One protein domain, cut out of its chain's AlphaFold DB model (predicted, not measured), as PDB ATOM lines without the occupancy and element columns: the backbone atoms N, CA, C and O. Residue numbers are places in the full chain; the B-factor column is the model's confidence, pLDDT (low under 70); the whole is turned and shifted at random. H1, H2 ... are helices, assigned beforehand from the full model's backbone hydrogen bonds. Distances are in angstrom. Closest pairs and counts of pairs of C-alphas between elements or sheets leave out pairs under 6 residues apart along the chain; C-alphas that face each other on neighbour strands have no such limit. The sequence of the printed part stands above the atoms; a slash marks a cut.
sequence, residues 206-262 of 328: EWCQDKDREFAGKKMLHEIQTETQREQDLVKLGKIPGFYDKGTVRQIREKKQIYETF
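AT A GLANCE: This is residues 206 to 262 of the 328 residues of an uncharacterized protein of Neolamprologus brichardi (UniProt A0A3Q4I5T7). Look first for an open V: the long helix H1 makes one arm, and the link of residues 237 to 248 leads along the other arm to the short helix H2 at its far end. The two helices stay apart. The printed part has 57 residues with two named helices, H1 then H2, and no named strand, and its class is all helix. It is extended, with a radius of gyration of the C-alphas of 19.0 A, and flat, spanning 48 by 37 by 17 A.

IN THESE COORDINATES: Find C-alpha 206 at (2.102, -65.738, 9.935); from there H1, residues 206 to 236, runs 45.3 A to C-alpha 236 at (-9.046, -47.399, -30.007). H2, residues 249 to 261, covers 18.5 A and ends at C-alpha 261 at (23.966, -33.898, -11.652).

HOW THE PARTS SIT: H1 and H2 are apart, joined by a long link of 12 residues. Residues 206 to 230 and 244 to 262 stand free. In H2 every O i to N i+4 pair is within hydrogen-bond range; in H1, 24 of 27 are.

THE WHOLE: The C-alphas farthest apart, those of Trp 207 and Arg 250, are 49.0 A apart. The printed part has no cut. Mean pLDDT of the printed part is 91.2; residues 206 to 209 are under 70.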
ATOM      1  N   GLU A 206       1.774 -65.429  11.338       54.19
ATOM      2  CA  GLU A 206       2.102 -65.738   9.935       54.19
ATOM      3  C   GLU A 206       0.864 -66.102   9.092       54.19
ATOM      4  O   GLU A 206       0.741 -65.683   7.945       54.19
ATOM      5  N   TRP A 207      -0.123 -66.799   9.669       45.72
ATOM      6  CA  TRP A 207      -1.256 -67.339   8.903       45.72
ATOM      7  C   TRP A 207      -2.286 -66.282   8.465       45.72
ATOM      8  O   TRP A 207      -2.976 -66.466   7.463       45.72
ATOM      9  N   CYS A 208      -2.410 -65.172   9.199       55.66
ATOM     10  CA  CYS A 208      -3.409 -64.141   8.893       55.66
ATOM     11  C   CYS A 208      -2.912 -63.106   7.871       55.66
ATOM     12  O   CYS A 208      -3.710 -62.613   7.078       55.66
ATOM     13  N   GLN A 209      -1.609 -62.801   7.841       61.16
ATOM     14  CA  GLN A 209      -1.055 -61.823   6.894       61.16
ATOM     15  C   GLN A 209      -0.896 -62.378   5.477       61.16
ATOM     16  O   GLN A 209      -1.021 -61.639   4.501       61.16
ATOM     17  N   ASP A 210      -0.651 -63.683   5.341       70.25
ATOM     18  CA  ASP A 210      -0.507 -64.317   4.031       70.25
ATOM     19  C   ASP A 210      -1.792 -64.244   3.205       70.25
ATOM     20  O   ASP A 210      -1.745 -63.966   2.008       70.25
ATOM     21  N   LYS A 211      -2.951 -64.413   3.850       80.31
ATOM     22  CA  LYS A 211      -4.247 -64.334   3.170       80.31
ATOM     23  C   LYS A 211      -4.593 -62.920   2.750       80.31
ATOM     24  O   LYS A 211      -5.016 -62.728   1.615       80.31
ATOM     25  N   ASP A 212      -4.335 -61.933   3.600       88.56
ATOM     26  CA  ASP A 212      -4.527 -60.531   3.228       88.56
ATOM     27  C   ASP A 212      -3.623 -60.127   2.048       88.56
ATOM     28  O   ASP A 212      -4.085 -59.523   1.082       88.56
ATOM     29  N   ARG A 213      -2.364 -60.588   2.037       91.31
ATOM     30  CA  ARG A 213      -1.447 -60.384   0.904       91.31
ATOM     31  C   ARG A 213      -1.933 -61.066  -0.381       91.31
ATOM     32  O   ARG A 213      -1.850 -60.463  -1.452       91.31
ATOM     33  N   GLU A 214      -2.434 -62.300  -0.301       90.75
ATOM     34  CA  GLU A 214      -3.029 -63.018  -1.442       90.75
ATOM     35  C   GLU A 214      -4.252 -62.265  -2.004       90.75
ATOM     36  O   GLU A 214      -4.367 -62.083  -3.221       90.75
ATOM     37  N   PHE A 215      -5.144 -61.780  -1.133       94.50
ATOM     38  CA  PHE A 215      -6.319 -61.002  -1.536       94.50
ATOM     39  C   PHE A 215      -5.941 -59.645  -2.132       94.50
ATOM     40  O   PHE A 215      -6.483 -59.276  -3.176       94.50
ATOM     41  N   ALA A 216      -4.986 -58.932  -1.532       95.88
ATOM     42  CA  ALA A 216      -4.460 -57.680  -2.065       95.88
ATOM     43  C   ALA A 216      -3.850 -57.882  -3.460       95.88
ATOM     44  O   ALA A 216      -4.153 -57.124  -4.380       95.88
ATOM     45  N   GLY A 217      -3.076 -58.955  -3.655       96.81
ATOM     46  CA  GLY A 217      -2.525 -59.317  -4.962       96.81
ATOM     47  C   GLY A 217      -3.608 -59.616  -6.002       96.81
ATOM     48  O   GLY A 217      -3.539 -59.116  -7.126       96.81
ATOM     49  N   LYS A 218      -4.649 -60.374  -5.633       97.25
ATOM     50  CA  LYS A 218      -5.781 -60.673  -6.527       97.25
ATOM     51  C   LYS A 218      -6.579 -59.415  -6.887       97.25
ATOM     52  O   LYS A 218      -6.961 -59.250  -8.043       97.25
ATOM     53  N   LYS A 219      -6.812 -58.526  -5.917       97.88
ATOM     54  CA  LYS A 219      -7.496 -57.242  -6.127       97.88
ATOM     55  C   LYS A 219      -6.692 -56.338  -7.059       97.88
ATOM     56  O   LYS A 219      -7.244 -55.830  -8.027       97.88
ATOM     57  N   MET A 220      -5.391 -56.213  -6.813       98.19
ATOM     58  CA  MET A 220      -4.484 -55.444  -7.661       98.19
ATOM     59  C   MET A 220      -4.451 -55.994  -9.091       98.19
ATOM     60  O   MET A 220      -4.500 -55.226 -10.044       98.19
ATOM     61  N   LEU A 221      -4.419 -57.320  -9.274       98.19
ATOM     62  CA  LEU A 221      -4.459 -57.919 -10.611       98.19
ATOM     63  C   LEU A 221      -5.755 -57.571 -11.356       98.19
ATOM     64  O   LEU A 221      -5.713 -57.277 -12.549       98.19
ATOM     65  N   HIS A 222      -6.891 -57.579 -10.659       98.31
ATOM     66  CA  HIS A 222      -8.170 -57.173 -11.237       98.31
ATOM     67  C   HIS A 222      -8.187 -55.685 -11.622       98.31
ATOM     68  O   HIS A 222      -8.671 -55.331 -12.698       98.31
ATOM     69  N   GLU A 223      -7.612 -54.822 -10.782       98.19
ATOM     70  CA  GLU A 223      -7.444 -53.394 -11.069       98.19
ATOM     71  C   GLU A 223      -6.566 -53.173 -12.306       98.19
ATOM     72  O   GLU A 223      -6.988 -52.489 -13.234       98.19
ATOM     73  N   ILE A 224      -5.410 -53.843 -12.390       98.00
ATOM     74  CA  ILE A 224      -4.517 -53.787 -13.557       98.00
ATOM     75  C   ILE A 224      -5.255 -54.207 -14.832       98.00
ATOM     76  O   ILE A 224      -5.123 -53.545 -15.858       98.00
ATOM     77  N   GLN A 225      -6.035 -55.291 -14.794       98.38
ATOM     78  CA  GLN A 225      -6.795 -55.761 -15.957       98.38
ATOM     79  C   GLN A 225      -7.852 -54.747 -16.402       98.38
ATOM     80  O   GLN A 225      -7.978 -54.469 -17.594       98.38
ATOM     81  N   THR A 226      -8.585 -54.184 -15.445       98.38
ATOM     82  CA  THR A 226      -9.646 -53.208 -15.717       98.38
ATOM     83  C   THR A 226      -9.065 -51.915 -16.285       98.38
ATOM     84  O   THR A 226      -9.566 -51.397 -17.282       98.38
ATOM     85  N   GLU A 227      -7.959 -51.437 -15.718       97.44
ATOM     86  CA  GLU A 227      -7.267 -50.239 -16.189       97.44
ATOM     87  C   GLU A 227      -6.618 -50.458 -17.559       97.44
ATOM     88  O   GLU A 227      -6.736 -49.615 -18.444       97.44
ATOM     89  N   THR A 228      -6.031 -51.636 -17.794       96.75
ATOM     90  CA  THR A 228      -5.493 -52.009 -19.110       96.75
ATOM     91  C   THR A 228      -6.591 -51.984 -20.171       96.75
ATOM     92  O   THR A 228      -6.383 -51.461 -21.263       96.75
ATOM     93  N   GLN A 229      -7.775 -52.525 -19.866       97.81
ATOM     94  CA  GLN A 229      -8.908 -52.491 -20.791       97.81
ATOM     95  C   GLN A 229      -9.350 -51.048 -21.071       97.81
ATOM     96  O   GLN A 229      -9.531 -50.676 -22.232       97.81
ATOM     97  N   ARG A 230      -9.440 -50.217 -20.026       98.06
ATOM     98  CA  ARG A 230      -9.762 -48.789 -20.141       98.06
ATOM     99  C   ARG A 230      -8.772 -48.057 -21.050       98.06
ATOM    100  O   ARG A 230      -9.192 -47.313 -21.935       98.06
ATOM    101  N   GLU A 231      -7.471 -48.280 -20.868       95.44
ATOM    102  CA  GLU A 231      -6.428 -47.705 -21.722       95.44
ATOM    103  C   GLU A 231      -6.553 -48.187 -23.169       95.44
ATOM    104  O   GLU A 231      -6.534 -47.368 -24.085       95.44
ATOM    105  N   GLN A 232      -6.746 -49.489 -23.399       96.44
ATOM    106  CA  GLN A 232      -6.941 -50.034 -24.747       96.44
ATOM    107  C   GLN A 232      -8.135 -49.395 -25.456       96.44
ATOM    108  O   GLN A 232      -8.065 -49.092 -26.647       96.44
ATOM    109  N   ASP A 233      -9.224 -49.148 -24.739       97.69
ATOM    110  CA  ASP A 233     -10.396 -48.501 -25.318       97.69
ATOM    111  C   ASP A 233     -10.132 -47.020 -25.618       97.69
ATOM    112  O   ASP A 233     -10.514 -46.536 -26.683       97.69
ATOM    113  N   LEU A 234      -9.371 -46.317 -24.776       96.88
ATOM    114  CA  LEU A 234      -8.901 -44.962 -25.084       96.88
ATOM    115  C   LEU A 234      -7.964 -44.916 -26.298       96.88
ATOM    116  O   LEU A 234      -8.038 -43.963 -27.078       96.88
ATOM    117  N   VAL A 235      -7.117 -45.932 -26.485       96.88
ATOM    118  CA  VAL A 235      -6.266 -46.077 -27.677       96.88
ATOM    119  C   VAL A 235      -7.128 -46.261 -28.922       96.88
ATOM    120  O   VAL A 235      -6.937 -45.546 -29.904       96.88
ATOM    121  N   LYS A 236      -8.117 -47.165 -28.884       96.00
ATOM    122  CA  LYS A 236      -9.046 -47.399 -30.007       96.00
ATOM    123  C   LYS A 236      -9.870 -46.158 -30.347       96.00
ATOM    124  O   LYS A 236     -10.128 -45.899 -31.517       96.00
ATOM    125  N   LEU A 237     -10.256 -45.376 -29.338       97.00
ATOM    126  CA  LEU A 237     -10.938 -44.090 -29.508       97.00
ATOM    127  C   LEU A 237     -10.005 -42.966 -29.997       97.00
ATOM    128  O   LEU A 237     -10.471 -41.845 -30.211       97.00
ATOM    129  N   GLY A 238      -8.698 -43.221 -30.129       95.50
ATOM    130  CA  GLY A 238      -7.700 -42.233 -30.541       95.50
ATOM    131  C   GLY A 238      -7.467 -41.119 -29.516       95.50
ATOM    132  O   GLY A 238      -6.982 -40.049 -29.875       95.50
ATOM    133  N   LYS A 239      -7.843 -41.330 -28.247       96.94
ATOM    134  CA  LYS A 239      -7.671 -40.344 -27.165       96.94
ATOM    135  C   LYS A 239      -6.269 -40.358 -26.579       96.94
ATOM    136  O   LYS A 239      -5.808 -39.320 -26.115       96.94
ATOM    137  N   ILE A 240      -5.610 -41.515 -26.597       93.81
ATOM    138  CA  ILE A 240      -4.233 -41.668 -26.132       93.81
ATOM    139  C   ILE A 240      -3.389 -42.394 -27.190       93.81
ATOM    140  O   ILE A 240      -3.893 -43.307 -27.851       93.81
ATOM    141  N   PRO A 241      -2.110 -42.022 -27.362       88.69
ATOM    142  CA  PRO A 241      -1.177 -42.787 -28.179       88.69
ATOM    143  C   PRO A 241      -0.974 -44.191 -27.588       88.69
ATOM    144  O   PRO A 241      -0.490 -44.334 -26.470       88.69
ATOM    145  N   GLY A 242      -1.339 -45.242 -28.329       88.19
ATOM    146  CA  GLY A 242      -1.178 -46.639 -27.884       88.19
ATOM    147  C   GLY A 242       0.259 -47.158 -27.887       88.19
ATOM    148  O   GLY A 242       0.524 -48.267 -27.427       88.19
ATOM    149  N   PHE A 243       1.190 -46.361 -28.399       88.56
ATOM    150  CA  PHE A 243       2.616 -46.629 -28.364       88.56
ATOM    151  C   PHE A 243       3.335 -45.439 -27.735       88.56
ATOM    152  O   PHE A 243       3.076 -44.289 -28.088       88.56
ATOM    153  N   TYR A 244       4.272 -45.735 -26.837       88.50
ATOM    154  CA  TYR A 244       5.152 -44.745 -26.229       88.50
ATOM    155  C   TYR A 244       6.584 -44.984 -26.696       88.50
ATOM    156  O   TYR A 244       7.135 -46.070 -26.480       88.50
ATOM    157  N   ASP A 245       7.199 -43.958 -27.282       90.12
ATOM    158  CA  ASP A 245       8.623 -43.977 -27.596       90.12
ATOM    159  C   ASP A 245       9.437 -43.925 -26.296       90.12
ATOM    160  O   ASP A 245       9.333 -42.988 -25.502       90.12
ATOM    161  N   LYS A 246      10.246 -44.961 -26.062       91.31
ATOM    162  CA  LYS A 246      11.126 -45.039 -24.886       91.31
ATOM    163  C   LYS A 246      12.408 -44.217 -25.075       91.31
ATOM    164  O   LYS A 246      13.184 -44.080 -24.130       91.31
ATOM    165  N   GLY A 247      12.601 -43.639 -26.262       91.69
ATOM    166  CA  GLY A 247      13.775 -42.881 -26.652       91.69
ATOM    167  C   GLY A 247      14.952 -43.781 -27.020       91.69
ATOM    168  O   GLY A 247      15.034 -44.958 -26.661       91.69
ATOM    169  N   THR A 248      15.919 -43.206 -27.732       94.38
ATOM    170  CA  THR A 248      17.175 -43.899 -28.053       94.38
ATOM    171  C   THR A 248      18.045 -44.024 -26.800       94.38
ATOM    172  O   THR A 248      18.087 -43.115 -25.971       94.38
ATOM    173  N   VAL A 249      18.837 -45.098 -26.691       94.94
ATOM    174  CA  VAL A 249      19.777 -45.334 -25.571       94.94
ATOM    175  C   VAL A 249      20.643 -44.106 -25.252       94.94
ATOM    176  O   VAL A 249      20.887 -43.803 -24.083       94.94
ATOM    177  N   ARG A 250      21.075 -43.361 -26.280       94.62
ATOM    178  CA  ARG A 250      21.821 -42.104 -26.129       94.62
ATOM    179  C   ARG A 250      21.015 -41.027 -25.388       94.62
ATOM    180  O   ARG A 250      21.523 -40.470 -24.424       94.62
ATOM    181  N   GLN A 251      19.767 -40.783 -25.784       95.06
ATOM    182  CA  GLN A 251      18.886 -39.796 -25.145       95.06
ATOM    183  C   GLN A 251      18.570 -40.179 -23.695       95.06
ATOM    184  O   GLN A 251      18.522 -39.316 -22.821       95.06
ATOM    185  N   ILE A 252      18.387 -41.476 -23.426       95.44
ATOM    186  CA  ILE A 252      18.182 -41.987 -22.065       95.44
ATOM    187  C   ILE A 252      19.425 -41.711 -21.206       95.44
ATOM    188  O   ILE A 252      19.294 -41.261 -20.068       95.44
ATOM    189  N   ARG A 253      20.634 -41.925 -21.748       95.31
ATOM    190  CA  ARG A 253      21.900 -41.640 -21.054       95.31
ATOM    191  C   ARG A 253      22.075 -40.148 -20.768       95.31
ATOM    192  O   ARG A 253      22.404 -39.798 -19.641       95.31
ATOM    193  N   GLU A 254      21.825 -39.292 -21.756       95.12
ATOM    194  CA  GLU A 254      21.906 -37.832 -21.608       95.12
ATOM    195  C   GLU A 254      20.908 -37.329 -20.552       95.12
ATOM    196  O   GLU A 254      21.291 -36.608 -19.632       95.12
ATOM    197  N   LYS A 255      19.648 -37.790 -20.597       95.31
ATOM    198  CA  LYS A 255      18.649 -37.483 -19.560       95.31
ATOM    199  C   LYS A 255      19.107 -37.946 -18.179       95.31
ATOM    200  O   LYS A 255      19.018 -37.178 -17.226       95.31
ATOM    201  N   LYS A 256      19.611 -39.179 -18.062       95.56
ATOM    202  CA  LYS A 256      20.114 -39.712 -16.791       95.56
ATOM    203  C   LYS A 256      21.236 -38.839 -16.226       95.56
ATOM    204  O   LYS A 256      21.193 -38.517 -15.046       95.56
ATOM    205  N   GLN A 257      22.190 -38.430 -17.063       95.56
ATOM    206  CA  GLN A 257      23.306 -37.576 -16.650       95.56
ATOM    207  C   GLN A 257      22.821 -36.244 -16.064       95.56
ATOM    208  O   GLN A 257      23.336 -35.812 -15.034       95.56
ATOM    209  N   ILE A 258      21.806 -35.629 -16.677       94.88
ATOM    210  CA  ILE A 258      21.184 -34.392 -16.184       94.88
ATOM    211  C   ILE A 258      20.514 -34.623 -14.817       94.88
ATOM    212  O   ILE A 258      20.738 -33.864 -13.881       94.88
ATOM    213  N   TYR A 259      19.726 -35.691 -14.660       94.31
ATOM    214  CA  TYR A 259      19.062 -35.987 -13.381       94.31
ATOM    215  C   TYR A 259      20.034 -36.350 -12.251       94.31
ATOM    216  O   TYR A 259      19.737 -36.099 -11.086       94.31
ATOM    217  N   GLU A 260      21.170 -36.965 -12.572       94.00
ATOM    218  CA  GLU A 260      22.199 -37.327 -11.596       94.00
ATOM    219  C   GLU A 260      22.965 -36.092 -11.109       94.00
ATOM    220  O   GLU A 260      23.160 -35.934  -9.905       94.00
ATOM    221  N   THR A 261      23.293 -35.161 -12.013       91.19
ATOM    222  CA  THR A 261      23.966 -33.898 -11.652       91.19
ATOM    223  C   THR A 261      23.145 -33.033 -10.695       91.19
ATOM    224  O   THR A 261      23.724 -32.371  -9.841       91.19
ATOM    225  N   PHE A 262      21.811 -33.065 -10.778       85.50
ATOM    226  CA  PHE A 262      20.943 -32.364  -9.821       85.50
ATOM    227  C   PHE A 262      20.815 -33.056  -8.456       85.50
ATOM    228  O   PHE A 262      20.374 -32.421  -7.501       85.50
TER     229      PHE A 262